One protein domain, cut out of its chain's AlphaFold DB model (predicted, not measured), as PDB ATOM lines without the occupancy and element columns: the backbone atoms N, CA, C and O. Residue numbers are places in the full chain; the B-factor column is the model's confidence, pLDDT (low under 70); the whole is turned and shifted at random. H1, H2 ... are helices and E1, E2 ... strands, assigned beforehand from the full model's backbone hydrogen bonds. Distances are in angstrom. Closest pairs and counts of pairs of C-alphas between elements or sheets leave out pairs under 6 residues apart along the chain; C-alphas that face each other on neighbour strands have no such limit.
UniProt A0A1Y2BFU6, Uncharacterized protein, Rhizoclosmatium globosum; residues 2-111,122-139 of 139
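This is residues 2 to 111 and 122 to 139 of the 139 residues of an uncharacterized protein of Rhizoclosmatium globosum (UniProt A0A1Y2BFU6). With little regular structure, this is a small hairpin of strands, E1 and E2, between a side-by-side helix pair, H1 and H2, and a third helix, H3, packed on its other side; long unnamed stretches make the rest. The 128 printed residues run H1, E1, E2, H2, H3, an antiparallel sheet in a mixed class, with 43 residues in named elements. It is compact, radius of gyration of the C-alphas 15.8 A, spanning 50 by 41 by 27 A.

Find E1, residues 28 to 32, from C-alpha 28 at (124.555, -15.050, 64.900), then E2, 37 to 41. H1, 2 to 16, runs 21.5 A from (112.256, -14.957, 74.773); H2 is 48 to 56; H3, 80 to 88, ends at (132.746, -22.227, 61.359).

In the hairpin, N 29 and O 40 are 2.9 A apart, within hydrogen-bond range. The closest C-alphas of E2 and H3, Val 39 and Ala 83, are 6.1 A apart. H1 and H2 touch, closest C-alphas Cys 16 and Asn 48 at 5.5 A, at a shallow tilt of 7 degrees, opposite ways. H1 and H3 are apart. Every O i to N i+4 pair is within range in H1, H2 and H3.

Residues 112 to 121 are not printed, a 13.9 A gap between C-alphas 111 and 122. H1 to E1 and H2 to H3 are long links. Confidence is under 70 at residues 72 to 79, 105 to 111 and 122 to 139.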
ATOM      1  N   GLY A   2     112.608 -16.398  74.837       70.94
ATOM      2  CA  GLY A   2     112.256 -14.957  74.773       70.94
ATOM      3  C   GLY A   2     112.983 -14.051  75.786       70.94
ATOM      4  O   GLY A   2     113.570 -13.039  75.407       70.94
ATOM      5  N   ASN A   3     113.028 -14.453  77.060       78.88
ATOM      6  CA  ASN A   3     113.755 -13.715  78.104       78.88
ATOM      7  C   ASN A   3     115.275 -13.722  77.872       78.88
ATOM      8  O   ASN A   3     115.960 -12.753  78.193       78.88
ATOM      9  N   GLN A   4     115.809 -14.801  77.293       82.31
ATOM     10  CA  GLN A   4     117.227 -14.929  76.965       82.31
ATOM     11  C   GLN A   4     117.637 -13.937  75.872       82.31
ATOM     12  O   GLN A   4     118.692 -13.319  75.989       82.31
ATOM     13  N   ILE A   5     116.789 -13.720  74.859       80.88
ATOM     14  CA  ILE A   5     117.026 -12.707  73.815       80.88
ATOM     15  C   ILE A   5     117.120 -11.305  74.429       80.88
ATOM     16  O   ILE A   5     118.033 -10.548  74.098       80.88
ATOM     17  N   GLU A   6     116.229 -10.958  75.360       85.75
ATOM     18  CA  GLU A   6     116.306  -9.669  76.062       85.75
ATOM     19  C   GLU A   6     117.566  -9.555  76.933       85.75
ATOM     20  O   GLU A   6     118.204  -8.500  76.966       85.75
ATOM     21  N   GLY A   7     117.995 -10.657  77.555       86.94
ATOM     22  CA  GLY A   7     119.283 -10.739  78.244       86.94
ATOM     23  C   GLY A   7     120.472 -10.459  77.318       86.94
ATOM     24  O   GLY A   7     121.339  -9.658  77.664       86.94
ATOM     25  N   VAL A   8     120.489 -11.037  76.111       86.44
ATOM     26  CA  VAL A   8     121.524 -10.765  75.095       86.44
ATOM     27  C   VAL A   8     121.518  -9.291  74.691       86.44
ATOM     28  O   VAL A   8     122.577  -8.671  74.638       86.44
ATOM     29  N   LYS A   9     120.341  -8.689  74.475       90.25
ATOM     30  CA  LYS A   9     120.227  -7.255  74.152       90.25
ATOM     31  C   LYS A   9     120.821  -6.373  75.249       90.25
ATOM     32  O   LYS A   9     121.554  -5.433  74.946       90.25
ATOM     33  N   GLN A  10     120.531  -6.669  76.514       92.25
ATOM     34  CA  GLN A  10     121.092  -5.930  77.648       92.25
ATOM     35  C   GLN A  10     122.607  -6.125  77.759       92.25
ATOM     36  O   GLN A  10     123.338  -5.143  77.868       92.25
ATOM     37  N   MET A  11     123.082  -7.367  77.649       91.75
ATOM     38  CA  MET A  11     124.509  -7.691  77.666       91.75
ATOM     39  C   MET A  11     125.266  -6.930  76.579       91.75
ATOM     40  O   MET A  11     126.297  -6.326  76.862       91.75
ATOM     41  N   MET A  12     124.747  -6.916  75.350       91.50
ATOM     42  CA  MET A  12     125.387  -6.231  74.230       91.50
ATOM     43  C   MET A  12     125.446  -4.721  74.438       91.50
ATOM     44  O   MET A  12     126.472  -4.121  74.141       91.50
ATOM     45  N   ARG A  13     124.409  -4.105  75.024       94.06
ATOM     46  CA  ARG A  13     124.450  -2.682  75.410       94.06
ATOM     47  C   ARG A  13     125.577  -2.399  76.396       94.06
ATOM     48  O   ARG A  13     126.336  -1.458  76.188       94.06
ATOM     49  N   THR A  14     125.714  -3.219  77.437       94.25
ATOM     50  CA  THR A  14     126.798  -3.071  78.418       94.25
ATOM     51  C   THR A  14     128.166  -3.340  77.796       94.25
ATOM     52  O   THR A  14     129.120  -2.623  78.084       94.25
ATOM     53  N   PHE A  15     128.276  -4.340  76.922       90.00
ATOM     54  CA  PHE A  15     129.521  -4.652  76.232       90.00
ATOM     55  C   PHE A  15     129.937  -3.489  75.324       90.00
ATOM     56  O   PHE A  15     131.017  -2.938  75.498       90.00
ATOM     57  N   CYS A  16     129.065  -3.029  74.430       91.44
ATOM     58  CA  CYS A  16     129.354  -1.947  73.489       91.44
ATOM     59  C   CYS A  16     129.538  -0.560  74.139       91.44
ATOM     60  O   CYS A  16     129.981   0.361  73.458       91.44
ATOM     61  N   ALA A  17     129.239  -0.394  75.435       94.06
ATOM     62  CA  ALA A  17     129.458   0.857  76.172       94.06
ATOM     63  C   ALA A  17     130.946   1.203  76.382       94.06
ATOM     64  O   ALA A  17     131.275   2.306  76.813       94.06
ATOM     65  N   THR A  18     131.855   0.267  76.105       90.94
ATOM     66  CA  THR A  18     133.302   0.487  76.178       90.94
ATOM     67  C   THR A  18     133.943  -0.017  74.895       90.94
ATOM     68  O   THR A  18     133.690  -1.148  74.476       90.94
ATOM     69  N   GLU A  19     134.788   0.800  74.271       85.12
ATOM     70  CA  GLU A  19     135.570   0.343  73.125       85.12
ATOM     71  C   GLU A  19     136.627  -0.673  73.554       85.12
ATOM     72  O   GLU A  19     137.262  -0.550  74.601       85.12
ATOM     73  N   ARG A  20     136.805  -1.700  72.725       86.12
ATOM     74  CA  ARG A  20     137.810  -2.746  72.920       86.12
ATOM     75  C   ARG A  20     138.583  -2.911  71.615       86.12
ATOM     76  O   ARG A  20     138.167  -3.701  70.768       86.12
ATOM     77  N   PRO A  21     139.667  -2.144  71.423       82.06
ATOM     78  CA  PRO A  21     140.488  -2.243  70.224       82.06
ATOM     79  C   PRO A  21     140.963  -3.682  69.998       82.06
ATOM     80  O   PRO A  21     141.351  -4.370  70.942       82.06
ATOM     81  N   GLY A  22     140.905  -4.145  68.751       83.38
ATOM     82  CA  GLY A  22     141.294  -5.512  68.386       83.38
ATOM     83  C   GLY A  22     140.270  -6.597  68.742       83.38
ATOM     84  O   GLY A  22     140.549  -7.773  68.522       83.38
ATOM     85  N   VAL A  23     139.091  -6.234  69.264       85.19
ATOM     86  CA  VAL A  23     137.975  -7.166  69.466       85.19
ATOM     87  C   VAL A  23     136.892  -6.894  68.436       85.19
ATOM     88  O   VAL A  23     136.334  -5.801  68.376       85.19
ATOM     89  N   GLN A  24     136.561  -7.924  67.668       85.50
ATOM     90  CA  GLN A  24     135.428  -7.919  66.760       85.50
ATOM     91  C   GLN A  24     134.325  -8.813  67.312       85.50
ATOM     92  O   GLN A  24     134.587  -9.925  67.772       85.50
ATOM     93  N   VAL A  25     133.088  -8.324  67.271       86.62
ATOM     94  CA  VAL A  25     131.926  -9.093  67.712       86.62
ATOM     95  C   VAL A  25     131.049  -9.417  66.517       86.62
ATOM     96  O   VAL A  25     130.671  -8.534  65.748       86.62
ATOM     97  N   HIS A  26     130.695 -10.691  66.411       86.94
ATOM     98  CA  HIS A  26     129.706 -11.188  65.471       86.94
ATOM     99  C   HIS A  26     128.526 -11.740  66.258       86.94
ATOM    100  O   HIS A  26     128.707 -12.451  67.247       86.94
ATOM    101  N   ILE A  27     127.315 -11.406  65.822       88.31
ATOM    102  CA  ILE A  27     126.089 -11.951  66.392       88.31
ATOM    103  C   ILE A  27     125.457 -12.834  65.345       88.31
ATOM    104  O   ILE A  27     125.157 -12.393  64.235       88.31
ATOM    105  N   TRP A  28     125.245 -14.083  65.723       88.25
ATOM    106  CA  TRP A  28     124.555 -15.050  64.900       88.25
ATOM    107  C   TRP A  28     123.315 -15.531  65.622       88.25
ATOM    108  O   TRP A  28     123.271 -15.593  66.851       88.25
ATOM    109  N   SER A  29     122.306 -15.875  64.844       86.50
ATOM    110  CA  SER A  29     121.111 -16.529  65.350       86.50
ATOM    111  C   SER A  29     120.807 -17.723  64.474       86.50
ATOM    112  O   SER A  29     121.095 -17.719  63.277       86.50
ATOM    113  N   PHE A  30     120.241 -18.749  65.084       83.19
ATOM    114  CA  PHE A  30     119.727 -19.890  64.362       83.19
ATOM    115  C   PHE A  30     118.318 -20.187  64.853       83.19
ATOM    116  O   PHE A  30     117.953 -19.877  65.987       83.19
ATOM    117  N   THR A  31     117.515 -20.743  63.964       79.56
ATOM    118  CA  THR A  31     116.179 -21.252  64.259       79.56
ATOM    119  C   THR A  31     115.802 -22.216  63.151       79.56
ATOM    120  O   THR A  31     116.339 -22.139  62.050       79.56
ATOM    121  N   GLU A  32     114.850 -23.100  63.392       76.56
ATOM    122  CA  GLU A  32     114.415 -24.047  62.373       76.56
ATOM    123  C   GLU A  32     112.901 -24.157  62.297       76.56
ATOM    124  O   GLU A  32     112.161 -23.645  63.136       76.56
ATOM    125  N   ASN A  33     112.443 -24.784  61.226       77.56
ATOM    126  CA  ASN A  33     111.097 -25.307  61.102       77.56
ATOM    127  C   ASN A  33     111.184 -26.715  60.495       77.56
ATOM    128  O   ASN A  33     112.267 -27.204  60.180       77.56
ATOM    129  N   ALA A  34     110.039 -27.351  60.252       73.38
ATOM    130  CA  ALA A  34     109.988 -28.698  59.679       73.38
ATOM    131  C   ALA A  34     110.683 -28.861  58.304       73.38
ATOM    132  O   ALA A  34     110.846 -29.985  57.837       73.38
ATOM    133  N   ARG A  35     111.038 -27.765  57.619       72.25
ATOM    134  CA  ARG A  35     111.602 -27.774  56.262       72.25
ATOM    135  C   ARG A  35     113.067 -27.346  56.206       72.25
ATOM    136  O   ARG A  35     113.790 -27.873  55.366       72.25
ATOM    137  N   SER A  36     113.488 -26.411  57.054       74.75
ATOM    138  CA  SER A  36     114.813 -25.789  56.975       74.75
ATOM    139  C   SER A  36     115.344 -25.336  58.332       74.75
ATOM    140  O   SER A  36     114.583 -24.938  59.213       74.75
ATOM    141  N   CYS A  37     116.675 -25.303  58.430       76.75
ATOM    142  CA  CYS A  37     117.414 -24.563  59.447       76.75
ATOM    143  C   CYS A  37     117.850 -23.214  58.857       76.75
ATOM    144  O   CYS A  37     118.438 -23.159  57.775       76.75
ATOM    145  N   PHE A  38     117.532 -22.133  59.558       78.56
ATOM    146  CA  PHE A  38     117.882 -20.766  59.202       78.56
ATOM    147  C   PHE A  38     119.010 -20.305  60.109       78.56
ATOM    148  O   PHE A  38     118.863 -20.320  61.329       78.56
ATOM    149  N   VAL A  39     120.111 -19.867  59.509       81.50
ATOM    150  CA  VAL A  39     121.262 -19.294  60.207       81.50
ATOM    151  C   VAL A  39     121.444 -17.877  59.688       81.50
ATOM    152  O   VAL A  39     121.706 -17.682  58.504       81.50
ATOM    153  N   CYS A  40     121.283 -16.894  60.567       81.88
ATOM    154  CA  CYS A  40     121.436 -15.478  60.251       81.88
ATOM    155  C   CYS A  40     122.700 -14.940  60.908       81.88
ATOM    156  O   CYS A  40     122.993 -15.276  62.061       81.88
ATOM    157  N   THR A  41     123.423 -14.076  60.199       85.44
ATOM    158  CA  THR A  41     124.687 -13.516  60.683       85.44
ATOM    159  C   THR A  41     124.717 -11.998  60.577       85.44
ATOM    160  O   THR A  41     124.248 -11.403  59.610       85.44
ATOM    161  N   SER A  42     125.281 -11.337  61.588       84.75
ATOM    162  CA  SER A  42     125.622  -9.925  61.475       84.75
ATOM    163  C   SER A  42     126.702  -9.743  60.410       84.75
ATOM    164  O   SER A  42     127.623 -10.560  60.303       84.75
ATOM    165  N   LYS A  43     126.643  -8.632  59.670       86.25
ATOM    166  CA  LYS A  43     127.705  -8.273  58.723       86.25
ATOM    167  C   LYS A  43     129.067  -8.201  59.433       86.25
ATOM    168  O   LYS A  43     129.124  -7.889  60.625       86.25
ATOM    169  N   PRO A  44     130.174  -8.488  58.733       83.12
ATOM    170  CA  PRO A  44     131.497  -8.254  59.284       83.12
ATOM    171  C   PRO A  44     131.740  -6.751  59.478       83.12
ATOM    172  O   PRO A  44     131.174  -5.916  58.777       83.12
ATOM    173  N   ASN A  45     132.630  -6.432  60.413       84.12
ATOM    174  CA  ASN A  45     133.149  -5.086  60.702       84.12
ATOM    175  C   ASN A  45     132.093  -4.029  61.071       84.12
ATOM    176  O   ASN A  45     132.310  -2.846  60.822       84.12
ATOM    177  N   LEU A  46     130.972  -4.436  61.677       85.94
ATOM    178  CA  LEU A  46     130.003  -3.480  62.213       85.94
ATOM    179  C   LEU A  46     130.613  -2.644  63.340       85.94
ATOM    180  O   LEU A  46     131.315  -3.160  64.213       85.94
ATOM    181  N   THR A  47     130.282  -1.358  63.350       91.06
ATOM    182  CA  THR A  47     130.515  -0.484  64.500       91.06
ATOM    183  C   THR A  47     129.672  -0.932  65.695       91.06
ATOM    184  O   THR A  47     128.652  -1.609  65.546       91.06
ATOM    185  N   ASN A  48     130.041  -0.494  66.903       91.88
ATOM    186  CA  ASN A  48     129.251  -0.767  68.108       91.88
ATOM    187  C   ASN A  48     127.783  -0.331  67.958       91.88
ATOM    188  O   ASN A  48     126.892  -1.017  68.451       91.88
ATOM    189  N   VAL A  49     127.524   0.784  67.266       94.44
ATOM    190  CA  VAL A  49     126.166   1.298  67.029       94.44
ATOM    191  C   VAL A  49     125.383   0.373  66.098       94.44
ATOM    192  O   VAL A  49     124.287  -0.056  66.452       94.44
ATOM    193  N   GLU A  50     125.957   0.008  64.951       93.75
ATOM    194  CA  GLU A  50     125.303  -0.884  63.985       93.75
ATOM    195  C   GLU A  50     125.079  -2.287  64.564       93.75
ATOM    196  O   GLU A  50     124.053  -2.920  64.317       93.75
ATOM    197  N   LEU A  51     126.014  -2.772  65.384       89.88
ATOM    198  CA  LEU A  51     125.873  -4.048  66.071       89.88
ATOM    199  C   LEU A  51     124.718  -4.022  67.081       89.88
ATOM    200  O   LEU A  51     123.941  -4.974  67.161       89.88
ATOM    201  N   LEU A  52     124.578  -2.930  67.839       94.81
ATOM    202  CA  LEU A  52     123.456  -2.749  68.762       94.81
ATOM    203  C   LEU A  52     122.119  -2.655  68.027       94.81
ATOM    204  O   LEU A  52     121.128  -3.201  68.513       94.81
ATOM    205  N   GLU A  53     122.087  -2.010  66.861       95.31
ATOM    206  CA  GLU A  53     120.905  -1.967  66.002       95.31
ATOM    207  C   GLU A  53     120.538  -3.363  65.478       95.31
ATOM    208  O   GLU A  53     119.375  -3.773  65.559       95.31
ATOM    209  N   TYR A  54     121.520  -4.143  65.020       90.69
ATOM    210  CA  TYR A  54     121.307  -5.530  64.602       90.69
ATOM    211  C   TYR A  54     120.711  -6.372  65.741       90.69
ATOM    212  O   TYR A  54     119.681  -7.026  65.576       90.69
ATOM    213  N   VAL A  55     121.308  -6.299  66.934       90.00
ATOM    214  CA  VAL A  55     120.861  -7.034  68.128       90.00
ATOM    215  C   VAL A  55     119.466  -6.598  68.583       90.00
ATOM    216  O   VAL A  55     118.661  -7.433  69.001       90.00
ATOM    217  N   ALA A  56     119.136  -5.309  68.479       92.12
ATOM    218  CA  ALA A  56     117.807  -4.804  68.817       92.12
ATOM    219  C   ALA A  56     116.706  -5.420  67.937       92.12
ATOM    220  O   ALA A  56     115.590  -5.635  68.417       92.12
ATOM    221  N   ASN A  57     117.037  -5.760  66.688       90.00
ATOM    222  CA  ASN A  57     116.121  -6.371  65.728       90.00
ATOM    223  C   ASN A  57     115.935  -7.889  65.904       90.00
ATOM    224  O   ASN A  57     115.050  -8.456  65.259       90.00
ATOM    225  N   LEU A  58     116.684  -8.543  66.803       85.31
ATOM    226  CA  LEU A  58     116.468  -9.953  67.139       85.31
ATOM    227  C   LEU A  58     115.061 -10.166  67.711       85.31
ATOM    228  O   LEU A  58     114.651  -9.528  68.694       85.31
ATOM    229  N   LYS A  59     114.334 -11.103  67.102       83.31
ATOM    230  CA  LYS A  59     112.969 -11.481  67.470       83.31
ATOM    231  C   LYS A  59     112.885 -12.986  67.652       83.31
ATOM    232  O   LYS A  59     113.436 -13.750  66.865       83.31
ATOM    233  N   LEU A  60     112.155 -13.399  68.686       81.25
ATOM    234  CA  LEU A  60     111.852 -14.808  68.890       81.25
ATOM    235  C   LEU A  60     111.097 -15.343  67.670       81.25
ATOM    236  O   LEU A  60     110.171 -14.701  67.168       81.25
ATOM    237  N   SER A  61     111.521 -16.512  67.209       80.56
ATOM    238  CA  SER A  61     110.897 -17.258  66.122       80.56
ATOM    239  C   SER A  61     110.852 -16.575  64.754       80.56
ATOM    240  O   SER A  61     110.063 -16.959  63.888       80.56
ATOM    241  N   ARG A  62     111.670 -15.539  64.537       82.25
ATOM    242  CA  ARG A  62     111.758 -14.833  63.255       82.25
ATOM    243  C   ARG A  62     113.223 -14.645  62.869       82.25
ATOM    244  O   ARG A  62     113.890 -13.815  63.490       82.25
ATOM    245  N   PRO A  63     113.726 -15.382  61.865       83.19
ATOM    246  CA  PRO A  63     115.085 -15.185  61.381       83.19
ATOM    247  C   PRO A  63     115.217 -13.774  60.793       83.19
ATOM    248  O   PRO A  63     114.380 -13.361  59.990       83.19
ATOM    249  N   ILE A  64     116.259 -13.029  61.180       81.56
ATOM    250  CA  ILE A  64     116.447 -11.625  60.762       81.56
ATOM    251  C   ILE A  64     116.497 -11.496  59.235       81.56
ATOM    252  O   ILE A  64     115.847 -10.617  58.672       81.56
ATOM    253  N   ASP A  65     117.211 -12.404  58.568       81.19
ATOM    254  CA  ASP A  65     117.410 -12.366  57.113       81.19
ATOM    255  C   ASP A  65     116.220 -12.957  56.333       81.19
ATOM    256  O   ASP A  65     116.170 -12.890  55.105       81.19
ATOM    257  N   HIS A  66     115.227 -13.506  57.044       82.25
ATOM    258  CA  HIS A  66     114.040 -14.138  56.472       82.25
ATOM    259  C   HIS A  66     112.764 -13.603  57.149       82.25
ATOM    260  O   HIS A  66     112.073 -14.334  57.858       82.25
ATOM    261  N   PRO A  67     112.398 -12.325  56.928       78.56
ATOM    262  CA  PRO A  67     111.338 -11.645  57.683       78.56
ATOM    263  C   PRO A  67     109.924 -12.206  57.457       78.56
ATOM    264  O   PRO A  67     109.019 -11.922  58.248       78.56
ATOM    265  N   LEU A  68     109.731 -12.966  56.374       83.94
ATOM    266  CA  LEU A  68     108.476 -13.650  56.045       83.94
ATOM    267  C   LEU A  68     108.361 -15.028  56.708       83.94
ATOM    268  O   LEU A  68     107.263 -15.577  56.771       83.94
ATOM    269  N   GLU A  69     109.468 -15.576  57.206       78.44
ATOM    270  CA  GLU A  69     109.494 -16.883  57.844       78.44
ATOM    271  C   GLU A  69     109.163 -16.761  59.332       78.44
ATOM    272  O   GLU A  69     109.595 -15.842  60.037       78.44
ATOM    273  N   VAL A  70     108.393 -17.728  59.818       76.00
ATOM    274  CA  VAL A  70     108.188 -17.962  61.245       76.00
ATOM    275  C   VAL A  70     108.735 -19.348  61.527       76.00
ATOM    276  O   VAL A  70     108.238 -20.344  61.004       76.00
ATOM    277  N   ALA A  71     109.786 -19.398  62.328       71.12
ATOM    278  CA  ALA A  71     110.539 -20.605  62.608       71.12
ATOM    279  C   ALA A  71     110.583 -20.797  64.118       71.12
ATOM    280  O   ALA A  71     110.875 -19.875  64.860       71.12
ATOM    281  N   HIS A  72     110.209 -21.968  64.583       68.94
ATOM    282  CA  HIS A  72     110.290 -22.361  65.976       68.94
ATOM    283  C   HIS A  72     110.578 -23.849  65.932       68.94
ATOM    284  O   HIS A  72     109.858 -24.587  65.253       68.94
ATOM    285  N   GLY A  73     111.651 -24.268  66.600       58.84
ATOM    286  CA  GLY A  73     111.750 -25.668  66.965       58.84
ATOM    287  C   GLY A  73     110.513 -25.996  67.797       58.84
ATOM    288  O   GLY A  73     110.126 -25.213  68.667       58.84
ATOM    289  N   ASP A  74     109.861 -27.120  67.508       55.72
ATOM    290  CA  ASP A  74     109.060 -27.774  68.541       55.72
ATOM    291  C   ASP A  74     109.997 -28.092  69.732       55.72
ATOM    292  O   ASP A  74     111.215 -28.025  69.570       55.72
ATOM    293  N   ASP A  75     109.494 -28.483  70.909       56.00
ATOM    294  CA  ASP A  75     110.319 -28.866  72.090       56.00
ATOM    295  C   ASP A  75     111.265 -30.088  71.847       56.00
ATOM    296  O   ASP A  75     111.735 -30.756  72.773       56.00
ATOM    297  N   ALA A  76     111.514 -30.436  70.586       57.66
ATOM    298  CA  ALA A  76     112.456 -31.412  70.084       57.66
ATOM    299  C   ALA A  76     113.906 -30.868  70.058       57.66
ATOM    300  O   ALA A  76     114.135 -29.664  70.150       57.66
ATOM    301  N   PRO A  77     114.916 -31.753  69.937       60.41
ATOM    302  CA  PRO A  77     116.314 -31.342  69.831       60.41
ATOM    303  C   PRO A  77     116.556 -30.393  68.650       60.41
ATOM    304  O   PRO A  77     116.098 -30.673  67.544       60.41
ATOM    305  N   GLU A  78     117.326 -29.331  68.884       61.44
ATOM    306  CA  GLU A  78     117.580 -28.280  67.896       61.44
ATOM    307  C   GLU A  78     118.819 -28.569  67.040       61.44
ATOM    308  O   GLU A  78     119.830 -29.100  67.523       61.44
ATOM    309  N   ASN A  79     118.818 -28.155  65.770       69.75
ATOM    310  CA  ASN A  79     119.963 -28.354  64.871       69.75
ATOM    311  C   ASN A  79     121.128 -27.356  65.072       69.75
ATOM    312  O   ASN A  79     121.724 -26.838  64.121       69.75
ATOM    313  N   VAL A  80     121.492 -27.127  66.335       72.88
ATOM    314  CA  VAL A  80     122.633 -26.307  66.778       72.88
ATOM    315  C   VAL A  80     123.926 -26.731  66.076       72.88
ATOM    316  O   VAL A  80     124.729 -25.889  65.681       72.88
ATOM    317  N   THR A  81     124.130 -28.036  65.878       75.00
ATOM    318  CA  THR A  81     125.339 -28.584  65.247       75.00
ATOM    319  C   THR A  81     125.497 -28.110  63.801       75.00
ATOM    320  O   THR A  81     126.594 -27.713  63.410       75.00
ATOM    321  N   ALA A  82     124.417 -28.113  63.008       70.88
ATOM    322  CA  ALA A  82     124.464 -27.620  61.632       70.88
ATOM    323  C   ALA A  82     124.717 -26.111  61.584       70.88
ATOM    324  O   ALA A  82     125.519 -25.656  60.768       70.88
ATOM    325  N   ALA A  83     124.100 -25.353  62.497       71.12
ATOM    326  CA  ALA A  83     124.344 -23.921  62.609       71.12
ATOM    327  C   ALA A  83     125.821 -23.630  62.906       71.12
ATOM    328  O   ALA A  83     126.459 -22.875  62.178       71.12
ATOM    329  N   VAL A  84     126.407 -24.295  63.905       79.56
ATOM    330  CA  VAL A  84     127.830 -24.133  64.244       79.56
ATOM    331  C   VAL A  84     128.736 -24.525  63.078       79.56
ATOM    332  O   VAL A  84     129.680 -23.797  62.781       79.56
ATOM    333  N   ALA A  85     128.450 -25.634  62.389       80.38
ATOM    334  CA  ALA A  85     129.247 -26.073  61.245       80.38
ATOM    335  C   ALA A  85     129.238 -25.044  60.106       80.38
ATOM    336  O   ALA A  85     130.292 -24.739  59.554       80.38
ATOM    337  N   GLN A  86     128.073 -24.474  59.783       76.94
ATOM    338  CA  GLN A  86     127.956 -23.428  58.766       76.94
ATOM    339  C   GLN A  86     128.702 -22.154  59.173       76.94
ATOM    340  O   GLN A  86     129.349 -21.516  58.345       76.94
ATOM    341  N   LEU A  87     128.636 -21.789  60.452       73.19
ATOM    342  CA  LEU A  87     129.285 -20.593  60.972       73.19
ATOM    343  C   LEU A  87     130.810 -20.728  61.020       73.19
ATOM    344  O   LEU A  87     131.507 -19.767  60.698       73.19
ATOM    345  N   ALA A  88     131.318 -21.921  61.338       80.81
ATOM    346  CA  ALA A  88     132.746 -22.227  61.359       80.81
ATOM    347  C   ALA A  88     133.422 -22.050  59.988       80.81
ATOM    348  O   ALA A  88     134.621 -21.810  59.944       80.81
ATOM    349  N   LEU A  89     132.668 -22.097  58.881       82.25
ATOM    350  CA  LEU A  89     133.197 -21.830  57.536       82.25
ATOM    351  C   LEU A  89     133.662 -20.379  57.336       82.25
ATOM    352  O   LEU A  89     134.348 -20.101  56.357       82.25
ATOM    353  N   ASN A  90     133.284 -19.457  58.227       77.75
ATOM    354  CA  ASN A  90     133.701 -18.054  58.158       77.75
ATOM    355  C   ASN A  90     135.053 -17.785  58.835       77.75
ATOM    356  O   ASN A  90     135.477 -16.635  58.859       77.75
ATOM    357  N   PHE A  91     135.692 -18.815  59.399       80.00
ATOM    358  CA  PHE A  91     136.947 -18.696  60.134       80.00
ATOM    359  C   PHE A  91     137.949 -19.734  59.660       80.00
ATOM    360  O   PHE A  91     137.584 -20.831  59.230       80.00
ATOM    361  N   ASP A  92     139.223 -19.405  59.793       81.31
ATOM    362  CA  ASP A  92     140.324 -20.313  59.551       81.31
ATOM    363  C   ASP A  92     141.218 -20.485  60.790       81.31
ATOM    364  O   ASP A  92     140.926 -20.044  61.900       81.31
ATOM    365  N   HIS A  93     142.310 -21.221  60.612       80.06
ATOM    366  CA  HIS A  93     143.246 -21.575  61.675       80.06
ATOM    367  C   HIS A  93     144.044 -20.384  62.234       80.06
ATOM    368  O   HIS A  93     144.723 -20.537  63.250       80.06
ATOM    369  N   THR A  94     144.012 -19.231  61.569       82.12
ATOM    370  CA  THR A  94     144.650 -17.990  62.019       82.12
ATOM    371  C   THR A  94     143.724 -17.155  62.904       82.12
ATOM    372  O   THR A  94     144.202 -16.314  63.670       82.12
ATOM    373  N   ASP A  95     142.418 -17.433  62.871       77.25
ATOM    374  CA  ASP A  95     141.427 -16.729  63.668       77.25
ATOM    375  C   ASP A  95     141.411 -17.213  65.123       77.25
ATOM    376  O   ASP A  95     141.344 -18.403  65.434       77.25
ATOM    377  N   ASN A  96     141.407 -16.261  66.056       80.81
ATOM    378  CA  ASN A  96     141.247 -16.543  67.480       80.81
ATOM    379  C   ASN A  96     139.795 -16.293  67.894       80.81
ATOM    380  O   ASN A  96     139.443 -15.221  68.395       80.81
ATOM    381  N   VAL A  97     138.955 -17.284  67.600       78.00
ATOM    382  CA  VAL A  97     137.499 -17.175  67.693       78.00
ATOM    383  C   VAL A  97     137.012 -17.536  69.079       78.00
ATOM    384  O   VAL A  97     137.415 -18.551  69.644       78.00
ATOM    385  N   LEU A  98     136.071 -16.732  69.578       74.75
ATOM    386  CA  LEU A  98     135.388 -16.989  70.830       74.75
ATOM    387  C   LEU A  98     133.847 -16.993  70.660       74.75
ATOM    388  O   LEU A  98     133.217 -15.942  70.644       74.75
ATOM    389  N   ALA A  99     133.234 -18.169  70.480       76.25
ATOM    390  CA  ALA A  99     131.799 -18.392  70.285       76.25
ATOM    391  C   ALA A  99     131.024 -18.847  71.542       76.25
ATOM    392  O   ALA A  99     131.318 -19.881  72.145       76.25
ATOM    393  N   PHE A 100     129.966 -18.102  71.875       79.12
ATOM    394  CA  PHE A 100     128.931 -18.469  72.848       79.12
ATOM    395  C   PHE A 100     127.807 -19.189  72.120       79.12
ATOM    396  O   PHE A 100     127.341 -18.692  71.095       79.12
ATOM    397  N   ILE A 101     127.289 -20.273  72.686       79.94
ATOM    398  CA  ILE A 101     126.074 -20.904  72.166       79.94
ATOM    399  C   ILE A 101     125.024 -20.847  73.267       79.94
ATOM    400  O   ILE A 101     125.192 -21.435  74.334       79.94
ATOM    401  N   ILE A 102     123.945 -20.111  73.003       81.62
ATOM    402  CA  ILE A 102     122.822 -19.953  73.924       81.62
ATOM    403  C   ILE A 102     121.627 -20.684  73.312       81.62
ATOM    404  O   ILE A 102     121.080 -20.239  72.308       81.62
ATOM    405  N   THR A 103     121.235 -21.795  73.924       78.81
ATOM    406  CA  THR A 103     120.053 -22.592  73.570       78.81
ATOM    407  C   THR A 103     119.441 -23.155  74.855       78.81
ATOM    408  O   THR A 103     120.158 -23.383  75.835       78.81
ATOM    409  N   ASP A 104     118.120 -23.320  74.882       73.56
ATOM    410  CA  ASP A 104     117.386 -24.032  75.933       73.56
ATOM    411  C   ASP A 104     117.072 -25.490  75.551       73.56
ATOM    412  O   ASP A 104     116.556 -26.235  76.387       73.56
ATOM    413  N   ALA A 105     117.470 -25.924  74.350       66.94
ATOM    414  CA  ALA A 105     117.277 -27.273  73.840       66.94
ATOM    415  C   ALA A 105     118.614 -28.021  73.648       66.94
ATOM    416  O   ALA A 105     119.655 -27.427  73.354       66.94
ATOM    417  N   PRO A 106     118.631 -29.356  73.815       66.88
ATOM    418  CA  PRO A 106     119.803 -30.155  73.481       66.88
ATOM    419  C   PRO A 106     120.045 -30.160  71.960       66.88
ATOM    420  O   PRO A 106     119.083 -30.128  71.189       66.88
ATOM    421  N   PRO A 107     121.306 -30.273  71.504       68.44
ATOM    422  CA  PRO A 107     121.601 -30.379  70.082       68.44
ATOM    423  C   PRO A 107     121.082 -31.706  69.510       68.44
ATOM    424  O   PRO A 107     121.112 -32.740  70.187       68.44
ATOM    425  N   ILE A 108     120.715 -31.719  68.227       64.81
ATOM    426  CA  ILE A 108     120.559 -32.965  67.472       64.81
ATOM    427  C   ILE A 108     121.919 -33.669  67.427       64.81
ATOM    428  O   ILE A 108     122.857 -33.242  66.746       64.81
ATOM    429  N   ILE A 109     122.021 -34.779  68.155       62.59
ATOM    430  CA  ILE A 109     123.147 -35.704  68.057       62.59
ATOM    431  C   ILE A 109     122.789 -36.708  66.972       62.59
ATOM    432  O   ILE A 109     122.028 -37.646  67.212       62.59
ATOM    433  N   VAL A 110     123.346 -36.538  65.774       57.12
ATOM    434  CA  VAL A 110     123.337 -37.626  64.795       57.12
ATOM    435  C   VAL A 110     124.245 -38.716  65.369       57.12
ATOM    436  O   VAL A 110     125.424 -38.437  65.617       57.12
ATOM    437  N   PRO A 111     123.753 -39.939  65.639       43.84
ATOM    438  CA  PRO A 111     124.637 -41.004  66.066       43.84
ATOM    439  C   PRO A 111     125.677 -41.198  64.967       43.84
ATOM    440  O   PRO A 111     125.320 -41.498  63.826       43.84
ATOM    441  N   SER A 122     130.445 -44.145  78.807       32.19
ATOM    442  CA  SER A 122     129.650 -42.929  78.901       32.19
ATOM    443  C   SER A 122     130.549 -41.707  79.065       32.19
ATOM    444  O   SER A 122     131.210 -41.563  80.093       32.19
ATOM    445  N   PHE A 123     130.518 -40.801  78.097       31.02
ATOM    446  CA  PHE A 123     130.907 -39.418  78.324       31.02
ATOM    447  C   PHE A 123     129.639 -38.574  78.266       31.02
ATOM    448  O   PHE A 123     129.068 -38.347  77.202       31.02
ATOM    449  N   GLY A 124     129.149 -38.199  79.447       27.03
ATOM    450  CA  GLY A 124     128.092 -37.209  79.586       27.03
ATOM    451  C   GLY A 124     128.698 -35.821  79.454       27.03
ATOM    452  O   GLY A 124     129.647 -35.498  80.165       27.03
ATOM    453  N   TYR A 125     128.138 -34.997  78.576       32.78
ATOM    454  CA  TYR A 125     128.477 -33.581  78.507       32.78
ATOM    455  C   TYR A 125     127.221 -32.773  78.826       32.78
ATOM    456  O   TYR A 125     126.198 -32.906  78.157       32.78
ATOM    457  N   LYS A 126     127.299 -31.945  79.870       25.27
ATOM    458  CA  LYS A 126     126.404 -30.804  80.076       25.27
ATOM    459  C   LYS A 126     127.087 -29.613  79.414       25.27
ATOM    460  O   LYS A 126     128.148 -29.209  79.884       25.27
ATOM    461  N   LEU A 127     126.527 -29.087  78.328       27.72
ATOM    462  CA  LEU A 127     127.055 -27.890  77.676       27.72
ATOM    463  C   LEU A 127     126.259 -26.671  78.160       27.72
ATOM    464  O   LEU A 127     125.064 -26.566  77.912       27.72
ATOM    465  N   VAL A 128     126.932 -25.773  78.875       26.80
ATOM    466  CA  VAL A 128     126.487 -24.408  79.185       26.80
ATOM    467  C   VAL A 128     127.672 -23.520  78.799       26.80
ATOM    468  O   VAL A 128     128.770 -23.785  79.286       26.80
ATOM    469  N   GLY A 129     127.515 -22.525  77.915       24.38
ATOM    470  CA  GLY A 129     128.685 -21.811  77.379       24.38
ATOM    471  C   GLY A 129     128.462 -20.377  76.903       24.38
ATOM    472  O   GLY A 129     127.910 -20.149  75.829       24.38
ATOM    473  N   PHE A 130     129.004 -19.437  77.690       28.72
ATOM    474  CA  PHE A 130     129.327 -18.050  77.338       28.72
ATOM    475  C   PHE A 130     130.847 -17.934  76.959       28.72
ATOM    476  O   PHE A 130     131.634 -18.544  77.667       28.72
ATOM    477  N   TRP A 131     131.305 -17.166  75.946       35.31
ATOM    478  CA  TRP A 131     132.679 -17.027  75.398       35.31
ATOM    479  C   TRP A 131     133.175 -15.555  75.130       35.31
ATOM    480  O   TRP A 131     133.287 -15.136  73.981       35.31
ATOM    481  N   ILE A 132     133.468 -14.730  76.169       24.89
ATOM    482  CA  ILE A 132     134.065 -13.348  76.088       24.89
ATOM    483  C   ILE A 132     135.598 -13.448  76.078       24.89
ATOM    484  O   ILE A 132     136.148 -14.159  76.920       24.89
ATOM    485  N   ARG A 133     136.312 -12.724  75.189       28.45
ATOM    486  CA  ARG A 133     137.786 -12.659  75.231       28.45
ATOM    487  C   ARG A 133     138.217 -11.439  76.033       28.45
ATOM    488  O   ARG A 133     137.936 -10.304  75.655       28.45
ATOM    489  N   THR A 134     138.943 -11.687  77.114       24.50
ATOM    490  CA  THR A 134     139.749 -10.699  77.839       24.50
ATOM    491  C   THR A 134     141.217 -10.983  77.517       24.50
ATOM    492  O   THR A 134     141.657 -12.121  77.660       24.50
ATOM    493  N   PHE A 135     141.982  -9.986  77.062       26.69
ATOM    494  CA  PHE A 135     143.447 -10.067  77.053       26.69
ATOM    495  C   PHE A 135     143.966  -9.606  78.422       26.69
ATOM    496  O   PHE A 135     143.706  -8.475  78.820       26.69
ATOM    497  N   PHE A 136     144.723 -10.458  79.115       24.27
ATOM    498  CA  PHE A 136     145.796 -10.005  80.000       24.27
ATOM    499  C   PHE A 136     147.101 -10.212  79.235       24.27
ATOM    500  O   PHE A 136     147.455 -11.344  78.912       24.27
ATOM    501  N   GLN A 137     147.790  -9.120  78.927       23.27
ATOM    502  CA  GLN A 137     149.191  -9.139  78.541       23.27
ATOM    503  C   GLN A 137     149.937  -8.604  79.766       23.27
ATOM    504  O   GLN A 137     149.856  -7.417  80.063       23.27
ATOM    505  N   PHE A 138     150.531  -9.503  80.555       24.47
ATOM    506  CA  PHE A 138     151.515  -9.102  81.557       24.47
ATOM    507  C   PHE A 138     152.826  -8.876  80.803       24.47
ATOM    508  O   PHE A 138     153.349  -9.819  80.204       24.47
ATOM    509  N   GLU A 139     153.288  -7.626  80.780       33.22
ATOM    510  CA  GLU A 139     154.723  -7.337  80.693       33.22
ATOM    511  C   GLU A 139     155.394  -7.666  82.031       33.22
ATOM    512  O   GLU A 139     154.749  -7.444  83.087       33.22
TER     513      GLU A 139